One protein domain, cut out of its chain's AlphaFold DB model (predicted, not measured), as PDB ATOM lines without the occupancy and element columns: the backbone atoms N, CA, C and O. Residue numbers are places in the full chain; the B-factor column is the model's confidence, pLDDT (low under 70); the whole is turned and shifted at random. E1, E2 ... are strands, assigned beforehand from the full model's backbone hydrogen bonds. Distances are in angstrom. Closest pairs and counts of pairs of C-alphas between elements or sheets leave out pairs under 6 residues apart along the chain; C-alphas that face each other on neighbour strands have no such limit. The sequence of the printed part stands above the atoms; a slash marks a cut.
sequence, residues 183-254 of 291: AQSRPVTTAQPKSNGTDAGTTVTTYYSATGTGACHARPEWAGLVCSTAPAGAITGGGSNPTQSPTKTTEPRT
ATOM      1  N   ALA A 183     -58.134  49.771 194.267       91.62
ATOM      2  CA  ALA A 183     -56.981  49.319 195.044       91.62
ATOM      3  C   ALA A 183     -56.368  50.419 195.931       91.62
ATOM      4  O   ALA A 183     -55.621  50.109 196.854       91.62
ATOM      5  N   GLN A 184     -56.672  51.690 195.660       91.75
ATOM      6  CA  GLN A 184     -56.263  52.842 196.458       91.75
ATOM      7  C   GLN A 184     -57.348  53.265 197.459       91.75
ATOM      8  O   GLN A 184     -57.247  54.351 198.032       91.75
ATOM      9  N   SER A 185     -58.376  52.434 197.680       94.75
ATOM     10  CA  SER A 185     -59.465  52.701 198.626       94.75
ATOM     11  C   SER A 185     -60.319  53.923 198.254       94.75
ATOM     12  O   SER A 185     -60.923  54.558 199.117       94.75
ATOM     13  N   ARG A 186     -60.405  54.263 196.961       94.25
ATOM     14  CA  ARG A 186     -61.239  55.365 196.452       94.25
ATOM     15  C   ARG A 186     -62.532  54.827 195.836       94.25
ATOM     16  O   ARG A 186     -62.478  53.806 195.153       94.25
ATOM     17  N   PRO A 187     -63.685  55.487 196.041       95.19
ATOM     18  CA  PRO A 187     -64.964  55.004 195.531       95.19
ATOM     19  C   PRO A 187     -65.015  55.074 194.000       95.19
ATOM     20  O   PRO A 187     -64.921  56.149 193.415       95.19
ATOM     21  N   VAL A 188     -65.207  53.933 193.342       96.56
ATOM     22  CA  VAL A 188     -65.319  53.835 191.876       96.56
ATOM     23  C   VAL A 188     -66.753  53.685 191.407       96.56
ATOM     24  O   VAL A 188     -67.088  54.157 190.322       96.56
ATOM     25  N   THR A 189     -67.615  53.079 192.218       96.00
ATOM     26  CA  THR A 189     -69.047  52.998 191.933       96.00
ATOM     27  C   THR A 189     -69.855  53.252 193.190       96.00
ATOM     28  O   THR A 189     -69.456  52.881 194.292       96.00
ATOM     29  N   THR A 190     -71.009  53.886 193.024       96.38
ATOM     30  CA  THR A 190     -72.013  54.037 194.075       96.38
ATOM     31  C   THR A 190     -73.380  53.753 193.483       96.38
ATOM     32  O   THR A 190     -73.831  54.501 192.613       96.38
ATOM     33  N   ALA A 191     -74.039  52.696 193.947       96.69
ATOM     34  CA  ALA A 191     -75.382  52.341 193.509       96.69
ATOM     35  C   ALA A 191     -76.413  52.880 194.505       96.69
ATOM     36  O   ALA A 191     -76.297  52.668 195.715       96.69
ATOM     37  N   GLN A 192     -77.406  53.605 193.993       94.50
ATOM     38  CA  GLN A 192     -78.554  54.048 194.781       94.50
ATOM     39  C   GLN A 192     -79.499  52.875 195.088       94.50
ATOM     40  O   GLN A 192     -79.443  51.849 194.402       94.50
ATOM     41  N   PRO A 193     -80.409  53.025 196.067       94.00
ATOM     42  CA  PRO A 193     -81.452  52.038 196.315       94.00
ATOM     43  C   PRO A 193     -82.180  51.617 195.038       94.00
ATOM     44  O   PRO A 193     -82.536  52.455 194.208       94.00
ATOM     45  N   LYS A 194     -82.407  50.303 194.906       88.75
ATOM     46  CA  LYS A 194     -83.012  49.627 193.738       88.75
ATOM     47  C   LYS A 194     -82.176  49.625 192.451       88.75
ATOM     48  O   LYS A 194     -82.643  49.080 191.453       88.75
ATOM     49  N   SER A 195     -80.968  50.186 192.453       92.00
ATOM     50  CA  SER A 195     -80.057  50.073 191.314       92.00
ATOM     51  C   SER A 195     -79.443  48.671 191.232       92.00
ATOM     52  O   SER A 195     -79.126  48.054 192.248       92.00
ATOM     53  N   ASN A 196     -79.239  48.175 190.015       88.62
ATOM     54  CA  ASN A 196     -78.601  46.893 189.719       88.62
ATOM     55  C   ASN A 196     -77.074  46.991 189.518       88.62
ATOM     56  O   ASN A 196     -76.448  46.008 189.128       88.62
ATOM     57  N   GLY A 197     -76.471  48.167 189.732       90.19
ATOM     58  CA  GLY A 197     -75.026  48.383 189.568       90.19
ATOM     59  C   GLY A 197     -74.582  48.776 188.153       90.19
ATOM     60  O   GLY A 197     -73.449  49.212 187.965       90.19
ATOM     61  N   THR A 198     -75.456  48.645 187.154       90.69
ATOM     62  CA  THR A 198     -75.156  48.920 185.732       90.69
ATOM     63  C   THR A 198     -76.167  49.856 185.067       90.69
ATOM     64  O   THR A 198     -76.097  50.107 183.867       90.69
ATOM     65  N   ASP A 199     -77.110  50.389 185.839       90.94
ATOM     66  CA  ASP A 199     -78.153  51.302 185.377       90.94
ATOM     67  C   ASP A 199     -77.835  52.777 185.692       90.94
ATOM     68  O   ASP A 199     -76.794  53.122 186.259       90.94
ATOM     69  N   ALA A 200     -78.747  53.676 185.316       92.31
ATOM     70  CA  ALA A 200     -78.607  55.109 185.572       92.31
ATOM     71  C   ALA A 200     -78.632  55.494 187.068       92.31
ATOM     72  O   ALA A 200     -78.236  56.607 187.413       92.31
ATOM     73  N   GLY A 201     -79.097  54.603 187.948       91.94
ATOM     74  CA  GLY A 201     -79.075  54.763 189.403       91.94
ATOM     75  C   GLY A 201     -77.712  54.456 190.030       91.94
ATOM     76  O   GLY A 201     -77.511  54.734 191.212       91.94
ATOM     77  N   THR A 202     -76.758  53.931 189.260       95.81
ATOM     78  CA  THR A 202     -75.365  53.789 189.688       95.81
ATOM     79  C   THR A 202     -74.518  54.920 189.133       95.81
ATOM     80  O   THR A 202     -74.536  55.192 187.939       95.81
ATOM     81  N   THR A 203     -73.737  55.566 189.995       95.56
ATOM     82  CA  THR A 203     -72.718  56.543 189.595       95.56
ATOM     83  C   THR A 203     -71.357  55.868 189.534       95.56
ATOM     84  O   THR A 203     -70.936  55.249 190.506       95.56
ATOM     85  N   VAL A 204     -70.659  56.023 188.415       95.94
ATOM     86  CA  VAL A 204     -69.270  55.607 188.206       95.94
ATOM     87  C   VAL A 204     -68.369  56.829 188.329       95.94
ATOM     88  O   VAL A 204     -68.609  57.847 187.675       95.94
ATOM     89  N   THR A 205     -67.320  56.718 189.135       95.31
ATOM     90  CA  THR A 205     -66.283  57.740 189.300       95.31
ATOM     91  C   THR A 205     -64.991  57.246 188.670       95.31
ATOM     92  O   THR A 205     -64.441  56.221 189.067       95.31
ATOM     93  N   THR A 206     -64.489  57.987 187.686       93.69
ATOM     94  CA  THR A 206     -63.187  57.724 187.065       93.69
ATOM     95  C   THR A 206     -62.166  58.716 187.596       93.69
ATOM     96  O   THR A 206     -62.422  59.920 187.636       93.69
ATOM     97  N   TYR A 207     -60.989  58.220 187.965       93.25
ATOM     98  CA  TYR A 207     -59.883  59.033 188.461       93.25
ATOM     99  C   TYR A 207     -58.807  59.225 187.395       93.25
ATOM    100  O   TYR A 207     -58.586  58.359 186.547       93.25
ATOM    101  N   TYR A 208     -58.104  60.351 187.467       92.38
ATOM    102  CA  TYR A 208     -56.916  60.587 186.665       92.38
ATOM    103  C   TYR A 208     -55.792  59.616 187.036       92.38
ATOM    104  O   TYR A 208     -55.586  59.287 188.212       92.38
ATOM    105  N   SER A 209     -55.015  59.218 186.031       90.69
ATOM    106  CA  SER A 209     -53.816  58.395 186.186       90.69
ATOM    107  C   SER A 209     -52.598  59.031 185.517       90.69
ATOM    108  O   SER A 209     -52.701  59.747 184.518       90.69
ATOM    109  N   ALA A 210     -51.422  58.748 186.082       88.75
ATOM    110  CA  ALA A 210     -50.153  59.292 185.609       88.75
ATOM    111  C   ALA A 210     -49.699  58.707 184.263       88.75
ATOM    112  O   ALA A 210     -48.895  59.314 183.563       88.75
ATOM    113  N   THR A 211     -50.207  57.532 183.903       86.94
ATOM    114  CA  THR A 211     -49.769  56.729 182.756       86.94
ATOM    115  C   THR A 211     -50.975  56.250 181.942       86.94
ATOM    116  O   THR A 211     -52.122  56.477 182.326       86.94
ATOM    117  N   GLY A 212     -50.733  55.606 180.796       87.94
ATOM    118  CA  GLY A 212     -51.784  55.083 179.916       87.94
ATOM    119  C   GLY A 212     -52.229  56.064 178.829       87.94
ATOM    120  O   GLY A 212     -51.579  57.076 178.583       87.94
ATOM    121  N   THR A 213     -53.339  55.751 178.159       80.00
ATOM    122  CA  THR A 213     -53.872  56.517 177.019       80.00
ATOM    123  C   THR A 213     -55.355  56.828 177.214       80.00
ATOM    124  O   THR A 213     -56.120  55.932 177.555       80.00
ATOM    125  N   GLY A 214     -55.782  58.071 176.971       82.56
ATOM    126  CA  GLY A 214     -57.184  58.502 177.082       82.56
ATOM    127  C   GLY A 214     -57.355  59.806 177.868       82.56
ATOM    128  O   GLY A 214     -56.390  60.348 178.395       82.56
ATOM    129  N   ALA A 215     -58.590  60.314 177.957       82.19
ATOM    130  CA  ALA A 215     -58.877  61.633 178.541       82.19
ATOM    131  C   ALA A 215     -58.500  61.756 180.034       82.19
ATOM    132  O   ALA A 215     -58.096  62.827 180.479       82.19
ATOM    133  N   CYS A 216     -58.592  60.652 180.784       87.38
ATOM    134  CA  CYS A 216     -58.238  60.569 182.205       87.38
ATOM    135  C   CYS A 216     -56.848  59.947 182.454       87.38
ATOM    136  O   CYS A 216     -56.513  59.595 183.584       87.38
ATOM    137  N   HIS A 217     -56.033  59.767 181.416       90.06
ATOM    138  CA  HIS A 217     -54.734  59.093 181.494       90.06
ATOM    139  C   HIS A 217     -53.598  60.019 181.059       90.06
ATOM    140  O   HIS A 217     -53.849  61.070 180.471       90.06
ATOM    141  N   ALA A 218     -52.353  59.621 181.343       87.00
ATOM    142  CA  ALA A 218     -51.151  60.413 181.052       87.00
ATOM    143  C   ALA A 218     -51.207  61.848 181.617       87.00
ATOM    144  O   ALA A 218     -50.733  62.799 180.997       87.00
ATOM    145  N   ARG A 219     -51.804  61.993 182.806       88.25
ATOM    146  CA  ARG A 219     -51.896  63.244 183.570       88.25
ATOM    147  C   ARG A 219     -51.218  63.059 184.926       88.25
ATOM    148  O   ARG A 219     -51.915  62.984 185.940       88.25
ATOM    149  N   PRO A 220     -49.881  62.909 184.981       88.75
ATOM    150  CA  PRO A 220     -49.167  62.739 186.247       88.75
ATOM    151  C   PRO A 220     -49.440  63.883 187.226       88.75
ATOM    152  O   PRO A 220     -49.552  63.640 188.422       88.75
ATOM    153  N   GLU A 221     -49.642  65.099 186.723       86.12
ATOM    154  CA  GLU A 221     -49.981  66.284 187.508       86.12
ATOM    155  C   GLU A 221     -51.339  66.199 188.224       86.12
ATOM    156  O   GLU A 221     -51.560  66.917 189.197       86.12
ATOM    157  N   TRP A 222     -52.248  65.335 187.759       88.88
ATOM    158  CA  TRP A 222     -53.601  65.177 188.306       88.88
ATOM    159  C   TRP A 222     -53.881  63.764 188.812       88.88
ATOM    160  O   TRP A 222     -54.992  63.493 189.265       88.88
ATOM    161  N   ALA A 223     -52.899  62.862 188.739       89.38
ATOM    162  CA  ALA A 223     -53.032  61.483 189.173       89.38
ATOM    163  C   ALA A 223     -53.601  61.415 190.595       89.38
ATOM    164  O   ALA A 223     -53.096  62.060 191.509       89.38
ATOM    165  N   GLY A 224     -54.676  60.647 190.774       86.69
ATOM    166  CA  GLY A 224     -55.374  60.587 192.058       86.69
ATOM    167  C   GLY A 224     -56.685  61.372 192.105       86.69
ATOM    168  O   GLY A 224     -57.591  60.960 192.827       86.69
ATOM    169  N   LEU A 225     -56.812  62.453 191.329       90.88
ATOM    170  CA  LEU A 225     -57.978  63.344 191.340       90.88
ATOM    171  C   LEU A 225     -59.144  62.774 190.525       90.88
ATOM    172  O   LEU A 225     -58.943  61.992 189.596       90.88
ATOM    173  N   VAL A 226     -60.373  63.176 190.860       92.81
ATOM    174  CA  VAL A 226     -61.568  62.801 190.089       92.81
ATOM    175  C   VAL A 226     -61.472  63.412 188.693       92.81
ATOM    176  O   VAL A 226     -61.353  64.628 188.558       92.81
ATOM    177  N   CYS A 227     -61.539  62.564 187.672       92.44
ATOM    178  CA  CYS A 227     -61.589  62.969 186.272       92.44
ATOM    179  C   CYS A 227     -63.028  63.141 185.803       92.44
ATOM    180  O   CYS A 227     -63.376  64.164 185.213       92.44
ATOM    181  N   SER A 228     -63.885  62.156 186.070       91.56
ATOM    182  CA  SER A 228     -65.278  62.212 185.646       91.56
ATOM    183  C   SER A 228     -66.211  61.434 186.559       91.56
ATOM    184  O   SER A 228     -65.811  60.488 187.238       91.56
ATOM    185  N   THR A 229     -67.476  61.841 186.544       93.19
ATOM    186  CA  THR A 229     -68.591  61.101 187.126       93.19
ATOM    187  C   THR A 229     -69.704  60.959 186.096       93.19
ATOM    188  O   THR A 229     -70.076  61.923 185.416       93.19
ATOM    189  N   ALA A 230     -70.214  59.741 185.945       92.31
ATOM    190  CA  ALA A 230     -71.262  59.416 184.983       92.31
ATOM    191  C   ALA A 230     -72.177  58.312 185.526       92.31
ATOM    192  O   ALA A 230     -71.732  57.504 186.341       92.31
ATOM    193  N   PRO A 231     -73.435  58.236 185.073       93.38
ATOM    194  CA  PRO A 231     -74.261  57.058 185.308       93.38
ATOM    195  C   PRO A 231     -73.639  55.805 184.670       93.38
ATOM    196  O   PRO A 231     -73.039  55.895 183.599       93.38
ATOM    197  N   ALA A 232     -73.814  54.637 185.293       91.06
ATOM    198  CA  ALA A 232     -73.309  53.363 184.774       91.06
ATOM    199  C   ALA A 232     -74.089  52.870 183.542       91.06
ATOM    200  O   ALA A 232     -73.555  52.094 182.752       91.06
ATOM    201  N   GLY A 233     -75.324  53.346 183.357       88.94
ATOM    202  CA  GLY A 233     -76.183  52.959 182.242       88.94
ATOM    203  C   GLY A 233     -77.207  54.017 181.837       88.94
ATOM    204  O   GLY A 233     -77.264  55.121 182.379       88.94
ATOM    205  N   ALA A 234     -78.021  53.661 180.841       86.56
ATOM    206  CA  ALA A 234     -79.083  54.512 180.314       86.56
ATOM    207  C   ALA A 234     -80.264  54.646 181.290       86.56
ATOM    208  O   ALA A 234     -80.539  53.759 182.099       86.56
ATOM    209  N   ILE A 235     -80.992  55.756 181.175       85.44
ATOM    210  CA  ILE A 235     -82.249  55.985 181.888       85.44
ATOM    211  C   ILE A 235     -83.333  55.129 181.232       85.44
ATOM    212  O   ILE A 235     -83.663  55.310 180.058       85.44
ATOM    213  N   THR A 236     -83.922  54.218 182.001       84.19
ATOM    214  CA  THR A 236     -85.062  53.392 181.587       84.19
ATOM    215  C   THR A 236     -86.360  53.927 182.194       84.19
ATOM    216  O   THR A 236     -86.370  54.351 183.345       84.19
ATOM    217  N   GLY A 237     -87.470  53.897 181.446       81.12
ATOM    218  CA  GLY A 237     -88.789  54.326 181.949       81.12
ATOM    219  C   GLY A 237     -89.058  55.838 181.907       81.12
ATOM    220  O   GLY A 237     -90.071  56.290 182.424       81.12
ATOM    221  N   GLY A 238     -88.190  56.627 181.263       77.00
ATOM    222  CA  GLY A 238     -88.316  58.090 181.175       77.00
ATOM    223  C   GLY A 238     -89.330  58.620 180.147       77.00
ATOM    224  O   GLY A 238     -89.459  59.835 180.001       77.00
ATOM    225  N   GLY A 239     -90.034  57.751 179.414       84.38
ATOM    226  CA  GLY A 239     -90.938  58.159 178.332       84.38
ATOM    227  C   GLY A 239     -90.196  58.911 177.223       84.38
ATOM    228  O   GLY A 239     -89.189  58.428 176.715       84.38
ATOM    229  N   SER A 240     -90.677  60.106 176.871       85.31
ATOM    230  CA  SER A 240     -90.090  60.965 175.827       85.31
ATOM    231  C   SER A 240     -88.849  61.754 176.275       85.31
ATOM    232  O   SER A 240     -88.335  62.567 175.506       85.31
ATOM    233  N   ASN A 241     -88.392  61.580 177.520       83.06
ATOM    234  CA  ASN A 241     -87.199  62.256 178.034       83.06
ATOM    235  C   ASN A 241     -85.904  61.620 177.491       83.06
ATOM    236  O   ASN A 241     -85.911  60.454 177.088       83.06
ATOM    237  N   PRO A 242     -84.768  62.349 177.501       82.81
ATOM    238  CA  PRO A 242     -83.479  61.802 177.088       82.81
ATOM    239  C   PRO A 242     -83.108  60.524 177.850       82.81
ATOM    240  O   PRO A 242     -83.251  60.446 179.069       82.81
ATOM    241  N   THR A 243     -82.571  59.539 177.132       82.81
ATOM    242  CA  THR A 243     -82.176  58.232 177.688       82.81
ATOM    243  C   THR A 243     -80.776  58.233 178.306       82.81
ATOM    244  O   THR A 243     -80.345  57.224 178.858       82.81
ATOM    245  N   GLN A 244     -80.052  59.353 178.241       80.44
ATOM    246  CA  GLN A 244     -78.711  59.510 178.803       80.44
ATOM    247  C   GLN A 244     -78.677  60.674 179.791       80.44
ATOM    248  O   GLN A 244     -79.204  61.751 179.513       80.44
ATOM    249  N   SER A 245     -78.019  60.464 180.930       79.81
ATOM    250  CA  SER A 245     -77.724  61.527 181.894       79.81
ATOM    251  C   SER A 245     -76.305  62.077 181.660       79.81
ATOM    252  O   SER A 245     -75.422  61.340 181.205       79.81
ATOM    253  N   PRO A 246     -76.078  63.386 181.886       80.75
ATOM    254  CA  PRO A 246     -74.826  64.037 181.527       80.75
ATOM    255  C   PRO A 246     -73.640  63.491 182.325       80.75
ATOM    256  O   PRO A 246     -73.686  63.355 183.546       80.75
ATOM    257  N   THR A 247     -72.530  63.268 181.625       85.62
ATOM    258  CA  THR A 247     -71.226  63.034 182.252       85.62
ATOM    259  C   THR A 247     -70.631  64.360 182.703       85.62
ATOM    260  O   THR A 247     -70.481  65.285 181.898       85.62
ATOM    261  N   LYS A 248     -70.241  64.446 183.974       85.56
ATOM    262  CA  LYS A 248     -69.468  65.574 184.498       85.56
ATOM    263  C   LYS A 248     -67.993  65.229 184.402       85.56
ATOM    264  O   LYS A 248     -67.575  64.183 184.880       85.56
ATOM    265  N   THR A 249     -67.212  66.096 183.769       85.25
ATOM    266  CA  THR A 249     -65.746  65.989 183.738       85.25
ATOM    267  C   THR A 249     -65.165  67.158 184.518       85.25
ATOM    268  O   THR A 249     -65.601  68.300 184.341       85.25
ATOM    269  N   THR A 250     -64.212  66.873 185.394       83.12
ATOM    270  CA  THR A 250     -63.551  67.857 186.246       83.12
ATOM    271  C   THR A 250     -62.102  67.967 185.816       83.12
ATOM    272  O   THR A 250     -61.318  67.063 186.058       83.12
ATOM    273  N   GLU A 251     -61.736  69.091 185.204       77.00
ATOM    274  CA  GLU A 251     -60.340  69.403 184.898       77.00
ATOM    275  C   GLU A 251     -59.777  70.318 186.000       77.00
ATOM    276  O   GLU A 251     -60.301  71.422 186.206       77.00
ATOM    277  N   PRO A 252     -58.732  69.897 186.737       71.44
ATOM    278  CA  PRO A 252     -58.098  70.741 187.740       71.44
ATOM    279  C   PRO A 252     -57.457  71.960 187.073       71.44
ATOM    280  O   PRO A 252     -56.677  71.838 186.127       71.44
ATOM    281  N   ARG A 253     -57.767  73.165 187.565       69.00
ATOM    282  CA  ARG A 253     -57.200  74.402 187.012       69.00
ATOM    283  C   ARG A 253     -55.689  74.442 187.273       69.00
ATOM    284  O   ARG A 253     -55.252  74.840 188.349       69.00
ATOM    285  N   THR A 254     -54.884  74.136 186.263       53.69
ATOM    286  CA  THR A 254     -53.494  74.606 186.195       53.69
ATOM    287  C   THR A 254     -53.511  76.123 186.024       53.69
ATOM    288  O   THR A 254     -54.276  76.636 185.204       53.69
TER     289      THR A 254
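This is residues 183 to 254 of the 291 residues of the protein "YD repeat-containing protein" of Streptomyces paucisporeus (UniProt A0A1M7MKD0). With little regular structure, this is a narrow three-stranded meander, E1, E2, E3, each strand the antiparallel neighbour of the one before, with long loops beyond its ends. Residues 248 to 249 of the final stretch run back beside E3. The 72 printed residues, with 17 in named strands and no named helix, are all strand by class. The whole is loose, radius of gyration of the C-alphas 14.2 A, spanning 42 by 25 by 20 A.

Find C-alpha 202 at (-75.365, 53.789, 189.688); E2, residues 202 to 207, runs 16.4 A from there. E1, residues 187 to 191, runs 10.9 A. E3, residues 226 to 231, runs 14.7 A to C-alpha 231 at (-74.261, 57.058, 185.308).

Look at inner strand E2. E1 forms a hairpin with it at 170 degrees; N 203 and O 190 are 2.8 A apart, within hydrogen-bond range. E3 forms another at 160 degrees, with N 204 and O 230 within range at 2.8 A.

The farthest C-alphas, of Pro 220 and Gly 239, are 42.8 A apart. The printed part has no cut; the E2 to E3 link is long, 18 residues. Look for pLDDT under 70 at residues 253 to 254.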